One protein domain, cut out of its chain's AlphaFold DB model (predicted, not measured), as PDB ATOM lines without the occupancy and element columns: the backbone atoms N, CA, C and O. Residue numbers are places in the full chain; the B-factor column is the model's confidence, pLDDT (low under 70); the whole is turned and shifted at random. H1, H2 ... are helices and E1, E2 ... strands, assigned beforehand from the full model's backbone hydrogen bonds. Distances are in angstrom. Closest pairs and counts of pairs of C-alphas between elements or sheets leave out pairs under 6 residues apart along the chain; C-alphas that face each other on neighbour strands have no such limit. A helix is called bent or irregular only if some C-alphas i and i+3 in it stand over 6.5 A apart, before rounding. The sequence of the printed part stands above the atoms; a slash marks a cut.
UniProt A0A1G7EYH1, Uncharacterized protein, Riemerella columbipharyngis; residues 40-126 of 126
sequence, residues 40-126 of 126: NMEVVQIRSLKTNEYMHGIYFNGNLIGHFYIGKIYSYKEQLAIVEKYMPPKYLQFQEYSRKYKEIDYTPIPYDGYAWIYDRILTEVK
ATOM      1  N   ASN A  40     172.484 239.151 223.145       65.31
ATOM      2  CA  ASN A  40     171.379 239.590 224.014       65.31
ATOM      3  C   ASN A  40     170.871 238.575 225.058       65.31
ATOM      4  O   ASN A  40     169.770 238.756 225.581       65.31
ATOM      5  N   MET A  41     171.643 237.540 225.397       77.69
ATOM      6  CA  MET A  41     171.378 236.732 226.594       77.69
ATOM      7  C   MET A  41     172.236 237.169 227.779       77.69
ATOM      8  O   MET A  41     173.400 237.539 227.633       77.69
ATOM      9  N   GLU A  42     171.650 237.103 228.970       86.00
ATOM     10  CA  GLU A  42     172.354 237.344 230.228       86.00
ATOM     11  C   GLU A  42     172.720 235.986 230.838       86.00
ATOM     12  O   GLU A  42     171.952 235.028 230.732       86.00
ATOM     13  N   VAL A  43     173.881 235.870 231.488       87.31
ATOM     14  CA  VAL A  43     174.272 234.627 232.169       87.31
ATOM     15  C   VAL A  43     174.681 234.925 233.598       87.31
ATOM     16  O   VAL A  43     175.415 235.872 233.885       87.31
ATOM     17  N   VAL A  44     174.221 234.071 234.505       92.94
ATOM     18  CA  VAL A  44     174.703 234.025 235.884       92.94
ATOM     19  C   VAL A  44     175.429 232.708 236.073       92.94
ATOM     20  O   VAL A  44     174.828 231.640 235.973       92.94
ATOM     21  N   GLN A  45     176.721 232.784 236.357       93.50
ATOM     22  CA  GLN A  45     177.481 231.643 236.834       93.50
ATOM     23  C   GLN A  45     177.266 231.508 238.341       93.50
ATOM     24  O   GLN A  45     177.432 232.472 239.090       93.50
ATOM     25  N   ILE A  46     176.953 230.300 238.790       95.94
ATOM     26  CA  ILE A  46     177.006 229.906 240.190       95.94
ATOM     27  C   ILE A  46     178.136 228.902 240.395       95.94
ATOM     28  O   ILE A  46     178.334 227.993 239.587       95.94
ATOM     29  N   ARG A  47     178.878 229.056 241.492       95.50
ATOM     30  CA  ARG A  47     179.926 228.123 241.910       95.50
ATOM     31  C   ARG A  47     179.650 227.635 243.322       95.50
ATOM     32  O   ARG A  47     179.490 228.429 244.247       95.50
ATOM     33  N   SER A  48     179.636 226.320 243.505       93.75
ATOM     34  CA  SER A  48     179.541 225.729 244.841       93.75
ATOM     35  C   SER A  48     180.861 225.897 245.586       93.75
ATOM     36  O   SER A  48     181.882 225.390 245.132       93.75
ATOM     37  N   LEU A  49     180.861 226.506 246.774       93.88
ATOM     38  CA  LEU A  49     182.084 226.608 247.582       93.88
ATOM     39  C   LEU A  49     182.532 225.258 248.172       93.88
ATOM     40  O   LEU A  49     183.688 225.099 248.548       93.88
ATOM     41  N   LYS A  50     181.626 224.273 248.233       93.12
ATOM     42  CA  LYS A  50     181.910 222.925 248.747       93.12
ATOM     43  C   LYS A  50     182.552 222.021 247.697       93.12
ATOM     44  O   LYS A  50     183.478 221.282 248.009       93.12
ATOM     45  N   THR A  51     182.008 222.029 246.483       92.50
ATOM     46  CA  THR A  51     182.418 221.108 245.404       92.50
ATOM     47  C   THR A  51     183.271 221.779 244.334       92.50
ATOM     48  O   THR A  51     183.920 221.088 243.557       92.50
ATOM     49  N   ASN A  52     183.308 223.115 244.322       91.06
ATOM     50  CA  ASN A  52     183.996 223.940 243.333       91.06
ATOM     51  C   ASN A  52     183.547 223.674 241.884       91.06
ATOM     52  O   ASN A  52     184.292 223.944 240.946       91.06
ATOM     53  N   GLU A  53     182.335 223.143 241.707       90.00
ATOM     54  CA  GLU A  53     181.710 222.972 240.399       90.00
ATOM     55  C   GLU A  53     180.883 224.189 240.007       90.00
ATOM     56  O   GLU A  53     180.401 224.940 240.865       90.00
ATOM     57  N   TYR A  54     180.721 224.345 238.696       91.12
ATOM     58  CA  TYR A  54     180.141 225.525 238.079       91.12
ATOM     59  C   TYR A  54     178.859 225.169 237.345       91.12
ATOM     60  O   TYR A  54     178.774 224.162 236.639       91.12
ATOM     61  N   MET A  55     177.877 226.050 237.455       92.69
ATOM     62  CA  MET A  55     176.659 225.991 236.671       92.69
ATOM     63  C   MET A  55     176.319 227.388 236.174       92.69
ATOM     64  O   MET A  55     176.500 228.369 236.882       92.69
ATOM     65  N   HIS A  56     175.839 227.480 234.947       91.25
ATOM     66  CA  HIS A  56     175.517 228.724 234.271       91.25
ATOM     67  C   HIS A  56     174.023 228.740 234.017       91.25
ATOM     68  O   HIS A  56     173.530 227.855 233.327       91.25
ATOM     69  N   GLY A  57     173.306 229.705 234.579       91.88
ATOM     70  CA  GLY A  57     171.917 229.981 234.232       91.88
ATOM     71  C   GLY A  57     171.874 230.950 233.064       91.88
ATOM     72  O   GLY A  57     172.531 231.988 233.119       91.88
ATOM     73  N   ILE A  58     171.121 230.603 232.026       87.50
ATOM     74  CA  ILE A  58     170.985 231.375 230.792       87.50
ATOM     75  C   ILE A  58     169.641 232.092 230.830       87.50
ATOM     76  O   ILE A  58     168.601 231.453 231.011       87.50
ATOM     77  N   TYR A  59     169.667 233.408 230.648       87.00
ATOM     78  CA  TYR A  59     168.494 234.260 230.729       87.00
ATOM     79  C   TYR A  59     168.218 234.934 229.393       87.00
ATOM     80  O   TYR A  59     169.119 235.469 228.745       87.00
ATOM     81  N   PHE A  60     166.945 234.942 229.011       80.19
ATOM     82  CA  PHE A  60     166.447 235.674 227.856       80.19
ATOM     83  C   PHE A  60     165.315 236.595 228.294       80.19
ATOM     84  O   PHE A  60     164.379 236.170 228.981       80.19
ATOM     85  N   ASN A  61     165.423 237.877 227.932       82.31
ATOM     86  CA  ASN A  61     164.528 238.931 228.414       82.31
ATOM     87  C   ASN A  61     164.380 238.904 229.954       82.31
ATOM     88  O   ASN A  61     163.274 238.986 230.492       82.31
ATOM     89  N   GLY A  62     165.489 238.672 230.667       84.56
ATOM     90  CA  GLY A  62     165.528 238.592 232.122       84.56
ATOM     91  C   GLY A  62     164.938 237.325 232.752       84.56
ATOM     92  O   GLY A  62     164.905 237.273 233.978       84.56
ATOM     93  N   ASN A  63     164.484 236.319 231.993       86.50
ATOM     94  CA  ASN A  63     163.916 235.072 232.534       86.50
ATOM     95  C   ASN A  63     164.851 233.886 232.301       86.50
ATOM     96  O   ASN A  63     165.406 233.762 231.212       86.50
ATOM     97  N   LEU A  64     164.991 233.003 233.292       87.69
ATOM     98  CA  LEU A  64     165.788 231.781 233.176       87.69
ATOM     99  C   LEU A  64     165.158 230.832 232.141       87.69
ATOM    100  O   LEU A  64     164.048 230.343 232.345       87.69
ATOM    101  N   ILE A  65     165.872 230.560 231.047       84.31
ATOM    102  CA  ILE A  65     165.409 229.691 229.949       84.31
ATOM    103  C   ILE A  65     166.211 228.396 229.822       84.31
ATOM    104  O   ILE A  65     165.791 227.469 229.134       84.31
ATOM    105  N   GLY A  66     167.368 228.316 230.472       83.69
ATOM    106  CA  GLY A  66     168.235 227.155 230.380       83.69
ATOM    107  C   GLY A  66     169.372 227.202 231.382       83.69
ATOM    108  O   GLY A  66     169.584 228.201 232.072       83.69
ATOM    109  N   HIS A  67     170.113 226.104 231.459       88.12
ATOM    110  CA  HIS A  67     171.343 226.055 232.227       88.12
ATOM    111  C   HIS A  67     172.371 225.143 231.566       88.12
ATOM    112  O   HIS A  67     172.032 224.243 230.801       88.12
ATOM    113  N   PHE A  68     173.633 225.371 231.900       83.75
ATOM    114  CA  PHE A  68     174.750 224.525 231.517       83.75
ATOM    115  C   PHE A  68     175.598 224.211 232.744       83.75
ATOM    116  O   PHE A  68     175.863 225.086 233.568       83.75
ATOM    117  N   TYR A  69     176.036 222.967 232.870       85.06
ATOM    118  CA  TYR A  69     176.805 222.491 234.008       85.06
ATOM    119  C   TYR A  69     178.202 222.054 233.566       85.06
ATOM    120  O   TYR A  69     178.351 221.242 232.652       85.06
ATOM    121  N   ILE A  70     179.223 222.594 234.235       81.25
ATOM    122  CA  ILE A  70     180.628 222.230 234.045       81.25
ATOM    123  C   ILE A  70     181.082 221.496 235.304       81.25
ATOM    124  O   ILE A  70     181.539 222.101 236.278       81.25
ATOM    125  N   GLY A  71     180.935 220.178 235.276       81.12
ATOM    126  CA  GLY A  71     181.314 219.309 236.377       81.12
ATOM    127  C   GLY A  71     181.088 217.840 236.047       81.12
ATOM    128  O   GLY A  71     180.807 217.473 234.907       81.12
ATOM    129  N   LYS A  72     181.266 216.992 237.055       86.69
ATOM    130  CA  LYS A  72     181.159 215.530 236.949       86.69
ATOM    131  C   LYS A  72     180.473 214.868 238.146       86.69
ATOM    132  O   LYS A  72     180.343 213.649 238.149       86.69
ATOM    133  N   ILE A  73     180.105 215.630 239.176       88.12
ATOM    134  CA  ILE A  73     179.542 215.095 240.422       88.12
ATOM    135  C   ILE A  73     178.031 214.889 240.312       88.12
ATOM    136  O   ILE A  73     177.531 213.861 240.759       88.12
ATOM    137  N   TYR A  74     177.304 215.850 239.742       83.44
ATOM    138  CA  TYR A  74     175.843 215.856 239.789       83.44
ATOM    139  C   TYR A  74     175.221 215.169 238.575       83.44
ATOM    140  O   TYR A  74     175.504 215.508 237.424       83.44
ATOM    141  N   SER A  75     174.293 214.254 238.836       83.75
ATOM    142  CA  SER A  75     173.367 213.728 237.834       83.75
ATOM    143  C   SER A  75     172.414 214.814 237.322       83.75
ATOM    144  O   SER A  75     172.201 215.832 237.980       83.75
ATOM    145  N   TYR A  76     171.758 214.585 236.181       78.19
ATOM    146  CA  TYR A  76     170.784 215.538 235.629       78.19
ATOM    147  C   TYR A  76     169.659 215.898 236.605       78.19
ATOM    148  O   TYR A  76     169.260 217.055 236.699       78.19
ATOM    149  N   LYS A  77     169.167 214.924 237.378       81.94
ATOM    150  CA  LYS A  77     168.117 215.164 238.375       81.94
ATOM    151  C   LYS A  77     168.599 216.082 239.501       81.94
ATOM    152  O   LYS A  77     167.856 216.948 239.950       81.94
ATOM    153  N   GLU A  78     169.837 215.901 239.950       86.00
ATOM    154  CA  GLU A  78     170.446 216.760 240.970       86.00
ATOM    155  C   GLU A  78     170.736 218.156 240.424       86.00
ATOM    156  O   GLU A  78     170.502 219.136 241.125       86.00
ATOM    157  N   GLN A  79     171.172 218.259 239.166       84.38
ATOM    158  CA  GLN A  79     171.361 219.543 238.493       84.38
ATOM    159  C   GLN A  79     170.055 220.344 238.462       84.38
ATOM    160  O   GLN A  79     170.059 221.500 238.871       84.38
ATOM    161  N   LEU A  80     168.929 219.729 238.083       85.31
ATOM    162  CA  LEU A  80     167.621 220.398 238.091       85.31
ATOM    163  C   LEU A  80     167.236 220.895 239.490       85.31
ATOM    164  O   LEU A  80     166.855 222.052 239.642       85.31
ATOM    165  N   ALA A  81     167.422 220.072 240.526       88.88
ATOM    166  CA  ALA A  81     167.157 220.485 241.905       88.88
ATOM    167  C   ALA A  81     168.071 221.640 242.366       88.88
ATOM    168  O   ALA A  81     167.647 222.511 243.129       88.88
ATOM    169  N   ILE A  82     169.326 221.668 241.906       93.44
ATOM    170  CA  ILE A  82     170.254 222.781 242.150       93.44
ATOM    171  C   ILE A  82     169.757 224.042 241.443       93.44
ATOM    172  O   ILE A  82     169.718 225.093 242.076       93.44
ATOM    173  N   VAL A  83     169.349 223.947 240.174       92.56
ATOM    174  CA  VAL A  83     168.819 225.080 239.404       92.56
ATOM    175  C   VAL A  83     167.585 225.659 240.085       92.56
ATOM    176  O   VAL A  83     167.558 226.850 240.368       92.56
ATOM    177  N   GLU A  84     166.603 224.825 240.426       93.50
ATOM    178  CA  GLU A  84     165.364 225.262 241.081       93.50
ATOM    179  C   GLU A  84     165.619 225.968 242.420       93.50
ATOM    180  O   GLU A  84     164.915 226.910 242.786       93.50
ATOM    181  N   LYS A  85     166.637 225.522 243.166       96.62
ATOM    182  CA  LYS A  85     166.948 226.064 244.491       96.62
ATOM    183  C   LYS A  85     167.834 227.307 244.445       96.62
ATOM    184  O   LYS A  85     167.619 228.232 245.229       96.62
ATOM    185  N   TYR A  86     168.865 227.290 243.608       97.25
ATOM    186  CA  TYR A  86     169.981 228.234 243.661       97.25
ATOM    187  C   TYR A  86     170.067 229.150 242.445       97.25
ATOM    188  O   TYR A  86     170.734 230.176 242.521       97.25
ATOM    189  N   MET A  87     169.400 228.833 241.339       96.25
ATOM    190  CA  MET A  87     169.357 229.730 240.193       96.25
ATOM    191  C   MET A  87     168.145 230.661 240.335       96.25
ATOM    192  O   MET A  87     167.024 230.183 240.530       96.25
ATOM    193  N   PRO A  88     168.324 231.989 240.285       96.44
ATOM    194  CA  PRO A  88     167.190 232.896 240.351       96.44
ATOM    195  C   PRO A  88     166.307 232.735 239.102       96.44
ATOM    196  O   PRO A  88     166.825 232.585 238.001       96.44
ATOM    197  N   PRO A  89     164.971 232.792 239.221       95.25
ATOM    198  CA  PRO A  89     164.098 232.677 238.053       95.25
ATOM    199  C   PRO A  89     164.169 233.918 237.153       95.25
ATOM    200  O   PRO A  89     163.905 233.823 235.953       95.25
ATOM    201  N   LYS A  90     164.550 235.079 237.711       96.06
ATOM    202  CA  LYS A  90     164.815 236.306 236.954       96.06
ATOM    203  C   LYS A  90     166.250 236.786 237.124       96.06
ATOM    204  O   LYS A  90     166.749 236.816 238.246       96.06
ATOM    205  N   TYR A  91     166.864 237.278 236.050       92.62
ATOM    206  CA  TYR A  91     168.255 237.745 236.051       92.62
ATOM    207  C   TYR A  91     168.510 238.779 237.157       92.62
ATOM    208  O   TYR A  91     169.399 238.607 237.987       92.62
ATOM    209  N   LEU A  92     167.646 239.794 237.264       93.81
ATOM    210  CA  LEU A  92     167.767 240.874 238.254       93.81
ATOM    211  C   LEU A  92     167.706 240.403 239.722       93.81
ATOM    212  O   LEU A  92     168.097 241.151 240.617       93.81
ATOM    213  N   GLN A  93     167.251 239.176 239.993       96.31
ATOM    214  CA  GLN A  93     167.176 238.622 241.349       96.31
ATOM    215  C   GLN A  93     168.504 238.013 241.831       96.31
ATOM    216  O   GLN A  93     168.602 237.620 242.995       96.31
ATOM    217  N   PHE A  94     169.552 237.962 240.998       94.06
ATOM    218  CA  PHE A  94     170.822 237.330 241.385       94.06
ATOM    219  C   PHE A  94     171.468 237.960 242.627       94.06
ATOM    220  O   PHE A  94     172.071 237.254 243.433       94.06
ATOM    221  N   GLN A  95     171.307 239.271 242.833       95.00
ATOM    222  CA  GLN A  95     171.834 239.951 244.019       95.00
ATOM    223  C   GLN A  95     171.108 239.537 245.306       95.00
ATOM    224  O   GLN A  95     171.705 239.516 246.379       95.00
ATOM    225  N   GLU A  96     169.812 239.232 245.227       97.25
ATOM    226  CA  GLU A  96     169.057 238.717 246.369       97.25
ATOM    227  C   GLU A  96     169.521 237.297 246.704       97.25
ATOM    228  O   GLU A  96     169.812 236.985 247.859       97.25
ATOM    229  N   TYR A  97     169.678 236.461 245.678       97.62
ATOM    230  CA  TYR A  97     170.154 235.090 245.824       97.62
ATOM    231  C   TYR A  97     171.578 235.024 246.395       97.62
ATOM    232  O   TYR A  97     171.816 234.240 247.313       97.62
ATOM    233  N   SER A  98     172.493 235.898 245.964       96.19
ATOM    234  CA  SER A  98     173.858 235.980 246.518       96.19
ATOM    235  C   SER A  98     173.899 236.475 247.970       96.19
ATOM    236  O   SER A  98     174.809 236.169 248.751       96.19
ATOM    237  N   ARG A  99     172.879 237.229 248.397       97.12
ATOM    238  CA  ARG A  99     172.700 237.582 249.810       97.12
ATOM    239  C   ARG A  99     172.153 236.413 250.617       97.12
ATOM    240  O   ARG A  99     172.610 236.221 251.741       97.12
ATOM    241  N   LYS A 100     171.222 235.650 250.048       97.50
ATOM    242  CA  LYS A 100     170.520 234.545 250.707       97.50
ATOM    243  C   LYS A 100     171.378 233.286 250.859       97.50
ATOM    244  O   LYS A 100     171.399 232.704 251.938       97.50
ATOM    245  N   TYR A 101     172.083 232.878 249.808       97.06
ATOM    246  CA  TYR A 101     172.843 231.628 249.763       97.06
ATOM    247  C   TYR A 101     174.339 231.915 249.834       97.06
ATOM    248  O   TYR A 101     174.954 232.286 248.839       97.06
ATOM    249  N   LYS A 102     174.925 231.769 251.025       95.81
ATOM    250  CA  LYS A 102     176.349 232.054 251.278       95.81
ATOM    251  C   LYS A 102     177.275 230.911 250.887       95.81
ATOM    252  O   LYS A 102     178.479 231.113 250.782       95.81
ATOM    253  N   GLU A 103     176.722 229.724 250.672       95.12
ATOM    254  CA  GLU A 103     177.452 228.548 250.206       95.12
ATOM    255  C   GLU A 103     177.677 228.531 248.684       95.12
ATOM    256  O   GLU A 103     178.420 227.680 248.181       95.12
ATOM    257  N   ILE A 104     177.040 229.461 247.964       97.50
ATOM    258  CA  ILE A 104     177.130 229.628 246.517       97.50
ATOM    259  C   ILE A 104     177.719 231.002 246.203       97.50
ATOM    260  O   ILE A 104     177.270 232.025 246.715       97.50
ATOM    261  N   ASP A 105     178.709 231.013 245.325       96.62
ATOM    262  CA  ASP A 105     179.282 232.223 244.755       96.62
ATOM    263  C   ASP A 105     178.570 232.544 243.435       96.62
ATOM    264  O   ASP A 105     178.415 231.654 242.598       96.62
ATOM    265  N   TYR A 106     178.110 233.784 243.266       96.69
ATOM    266  CA  TYR A 106     177.335 234.229 242.104       96.69
ATOM    267  C   TYR A 106     178.147 235.244 241.315       96.69
ATOM    268  O   TYR A 106     178.508 236.301 241.833       96.69
ATOM    269  N   THR A 107     178.378 234.961 240.041       93.06
ATOM    270  CA  THR A 107     179.105 235.846 239.136       93.06
ATOM    271  C   THR A 107     178.223 236.147 237.925       93.06
ATOM    272  O   THR A 107     178.000 235.248 237.110       93.06
ATOM    273  N   PRO A 108     177.685 237.374 237.783       90.62
ATOM    274  CA  PRO A 108     177.076 237.783 236.527       90.62
ATOM    275  C   PRO A 108     178.185 237.871 235.483       90.62
ATOM    276  O   PRO A 108     179.223 238.491 235.729       90.62
ATOM    277  N   ILE A 109     177.988 237.232 234.339       83.44
ATOM    278  CA  ILE A 109     178.953 237.307 233.252       83.44
ATOM    279  C   ILE A 109     178.432 238.382 232.268       83.44
ATOM    280  O   ILE A 109     177.251 238.373 231.898       83.44
ATOM    281  N   PRO A 110     179.242 239.397 231.925       65.88
ATOM    282  CA  PRO A 110     178.759 240.546 231.167       65.88
ATOM    283  C   PRO A 110     178.491 240.169 229.702       65.88
ATOM    284  O   PRO A 110     179.169 239.317 229.135       65.88
ATOM    285  N   TYR A 111     177.470 240.791 229.102       61.72
ATOM    286  CA  TYR A 111     176.946 240.488 227.756       61.72
ATOM    287  C   TYR A 111     177.954 240.717 226.616       61.72
ATOM    288  O   TYR A 111     177.754 240.221 225.512       61.72
ATOM    289  N   ASP A 112     179.037 241.446 226.880       57.75
ATOM    290  CA  ASP A 112     180.153 241.716 225.969       57.75
ATOM    291  C   ASP A 112     181.311 240.707 226.107       57.75
ATOM    292  O   ASP A 112     182.265 240.745 225.331       57.75
ATOM    293  N   GLY A 113     181.231 239.793 227.079       47.78
ATOM    294  CA  GLY A 113     182.300 238.867 227.447       47.78
ATOM    295  C   GLY A 113     182.242 237.484 226.793       47.78
ATOM    296  O   GLY A 113     183.105 236.656 227.092       47.78
ATOM    297  N   TYR A 114     181.258 237.192 225.933       53.22
ATOM    298  CA  TYR A 114     181.084 235.848 225.365       53.22
ATOM    299  C   TYR A 114     181.408 235.773 223.877       53.22
ATOM    300  O   TYR A 114     180.842 236.485 223.054       53.22
ATOM    301  N   ALA A 115     182.233 234.790 223.528       41.91
ATOM    302  CA  ALA A 115     182.240 234.160 222.218       41.91
ATOM    303  C   ALA A 115     182.506 232.665 222.423       41.91
ATOM    304  O   ALA A 115     183.546 232.304 222.970       41.91
ATOM    305  N   TRP A 116     181.588 231.798 221.991       42.19
ATOM    306  CA  TRP A 116     181.872 230.374 221.791       42.19
ATOM    307  C   TRP A 116     181.391 229.979 220.397       42.19
ATOM    308  O   TRP A 116     180.260 229.555 220.201       42.19
ATOM    309  N   ILE A 117     182.276 230.165 219.417       43.69
ATOM    310  CA  ILE A 117     182.136 229.605 218.075       43.69
ATOM    311  C   ILE A 117     182.925 228.296 218.066       43.69
ATOM    312  O   ILE A 117     184.149 228.312 218.186       43.69
ATOM    313  N   TYR A 118     182.235 227.174 217.879       35.31
ATOM    314  CA  TYR A 118     182.845 225.976 217.310       35.31
ATOM    315  C   TYR A 118     182.012 225.547 216.116       35.31
ATOM    316  O   TYR A 118     181.173 224.654 216.192       35.31
ATOM    317  N   ASP A 119     182.276 226.202 214.994       39.41
ATOM    318  CA  ASP A 119     181.853 225.696 213.705       39.41
ATOM    319  C   ASP A 119     182.704 224.450 213.398       39.41
ATOM    320  O   ASP A 119     183.856 224.519 212.963       39.41
ATOM    321  N   ARG A 120     182.179 223.273 213.737       36.75
ATOM    322  CA  ARG A 120     182.589 222.018 213.110       36.75
ATOM    323  C   ARG A 120     181.337 221.355 212.575       36.75
ATOM    324  O   ARG A 120     180.740 220.509 213.234       36.75
ATOM    325  N   ILE A 121     180.983 221.718 211.345       42.50
ATOM    326  CA  ILE A 121     180.209 220.847 210.466       42.50
ATOM    327  C   ILE A 121     180.942 219.496 210.443       42.50
ATOM    328  O   ILE A 121     182.000 219.357 209.829       42.50
ATOM    329  N   LEU A 122     180.421 218.505 211.171       40.28
ATOM    330  CA  LEU A 122     180.824 217.112 211.020       40.28
ATOM    331  C   LEU A 122     180.283 216.646 209.668       40.28
ATOM    332  O   LEU A 122     179.175 216.127 209.572       40.28
ATOM    333  N   THR A 123     181.038 216.882 208.601       44.41
ATOM    334  CA  THR A 123     180.852 216.123 207.365       44.41
ATOM    335  C   THR A 123     181.137 214.652 207.651       44.41
ATOM    336  O   THR A 123     182.116 214.333 208.326       44.41
ATOM    337  N   GLU A 124     180.273 213.781 207.133       36.97
ATOM    338  CA  GLU A 124     180.416 212.324 207.156       36.97
ATOM    339  C   GLU A 124     181.853 211.904 206.803       36.97
ATOM    340  O   GLU A 124     182.413 212.349 205.796       36.97
ATOM    341  N   VAL A 125     182.455 211.040 207.624       44.84
ATOM    342  CA  VAL A 125     183.654 210.310 207.199       44.84
ATOM    343  C   VAL A 125     183.183 209.270 206.187       44.84
ATOM    344  O   VAL A 125     182.345 208.436 206.522       44.84
ATOM    345  N   LYS A 126     183.688 209.373 204.954       38.25
ATOM    346  CA  LYS A 126     183.461 208.389 203.889       38.25
ATOM    347  C   LYS A 126     184.125 207.054 204.195       38.25
ATOM    348  O   LYS A 126     185.257 207.085 204.728       38.25
TER     349      LYS A 126
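Overview. This is residues 40 to 126 of the 126 residues of an uncharacterized protein of Riemerella columbipharyngis (UniProt A0A1G7EYH1). A strongly twisted sheet of four strands has two helices, H1 and H2, over one face and its other face bare, and a long tail sticks out from this two-layer body as residues 115 to 126. The printed part has 87 residues, with four named strands and two named helices in the order E1 E2 E3 H1 H2 E4. The sheet runs E3 E2 E1 E4, all antiparallel, and the class is mixed, helices and strands. The whole is only just loose, close to compact, with a radius of gyration of the C-alphas of 14.9 A, and the tail makes much of the length in spans of 55 by 30 by 19 A.

Arrangement. E1, residues 41 to 48, and E2, residues 54 to 60, form a hairpin, with N 46 and O 55 within hydrogen-bond range at 2.8 A. E3, residues 63 to 70, forms a hairpin with E2, with N 56 and O 68 at 2.8 A; E3 bends by 51 degrees at residue 66. E1, E2 and E3 make a meander, each strand the antiparallel neighbour of the one before. H1, residues 76 to 86, is on the sheet over E3 and E2 at a height of 9.2 A, slantwise to the strands at 50 degrees to E3 on the local plane. The closest C-alphas of H1 and E3 are those of Gln 79 and Tyr 69, 7.6 A apart. H2, residues 91 to 100, is on the same face at a height of 8.7 A, over E1 and along the strands at 4 degrees to E1 on the local plane. H1 and H2 are close but not clearly touching, with the closest C-alphas, of Tyr 86 and Tyr 97, 7.2 A apart, and they are about perpendicular at 82 degrees. E4, residues 104 to 109, is an edge strand antiparallel to E1, with N 107 and O 45 at 2.8 A. The closest C-alphas of E4 and H2 are those of Tyr 106 and Ser 98, 5.9 A apart. E3, the other edge strand, and E4 are apart. In H1 every O i to N i+4 pair is within hydrogen-bond range; in H2 4 of 6 are. H2 is irregular, with C-alphas 92 and 95 7.1 A apart.

Along the chain. E1 begins at C-alpha 41 (171.378, 236.732, 226.594) and is 22.8 A long. E2 is 19.9 A and E3 21.1 A. H1 begins at C-alpha 76 (170.784, 215.538, 235.629) and is 15.0 A long; H2 is 15.2 A. E4, 15.4 A, ends at C-alpha 109 (178.953, 237.307, 233.252).

Size, cuts and confidence. Without residues 115 to 126, which stand free, the body spans 31 by 24 by 21 A. The two C-alphas farthest apart are those of Arg 99 and Lys 126, 55.5 A. The printed part has no cut, and the links between named elements are tight. The mean pLDDT of the printed part is 81.4; residue 40 and residues 110 to 126 are under 70.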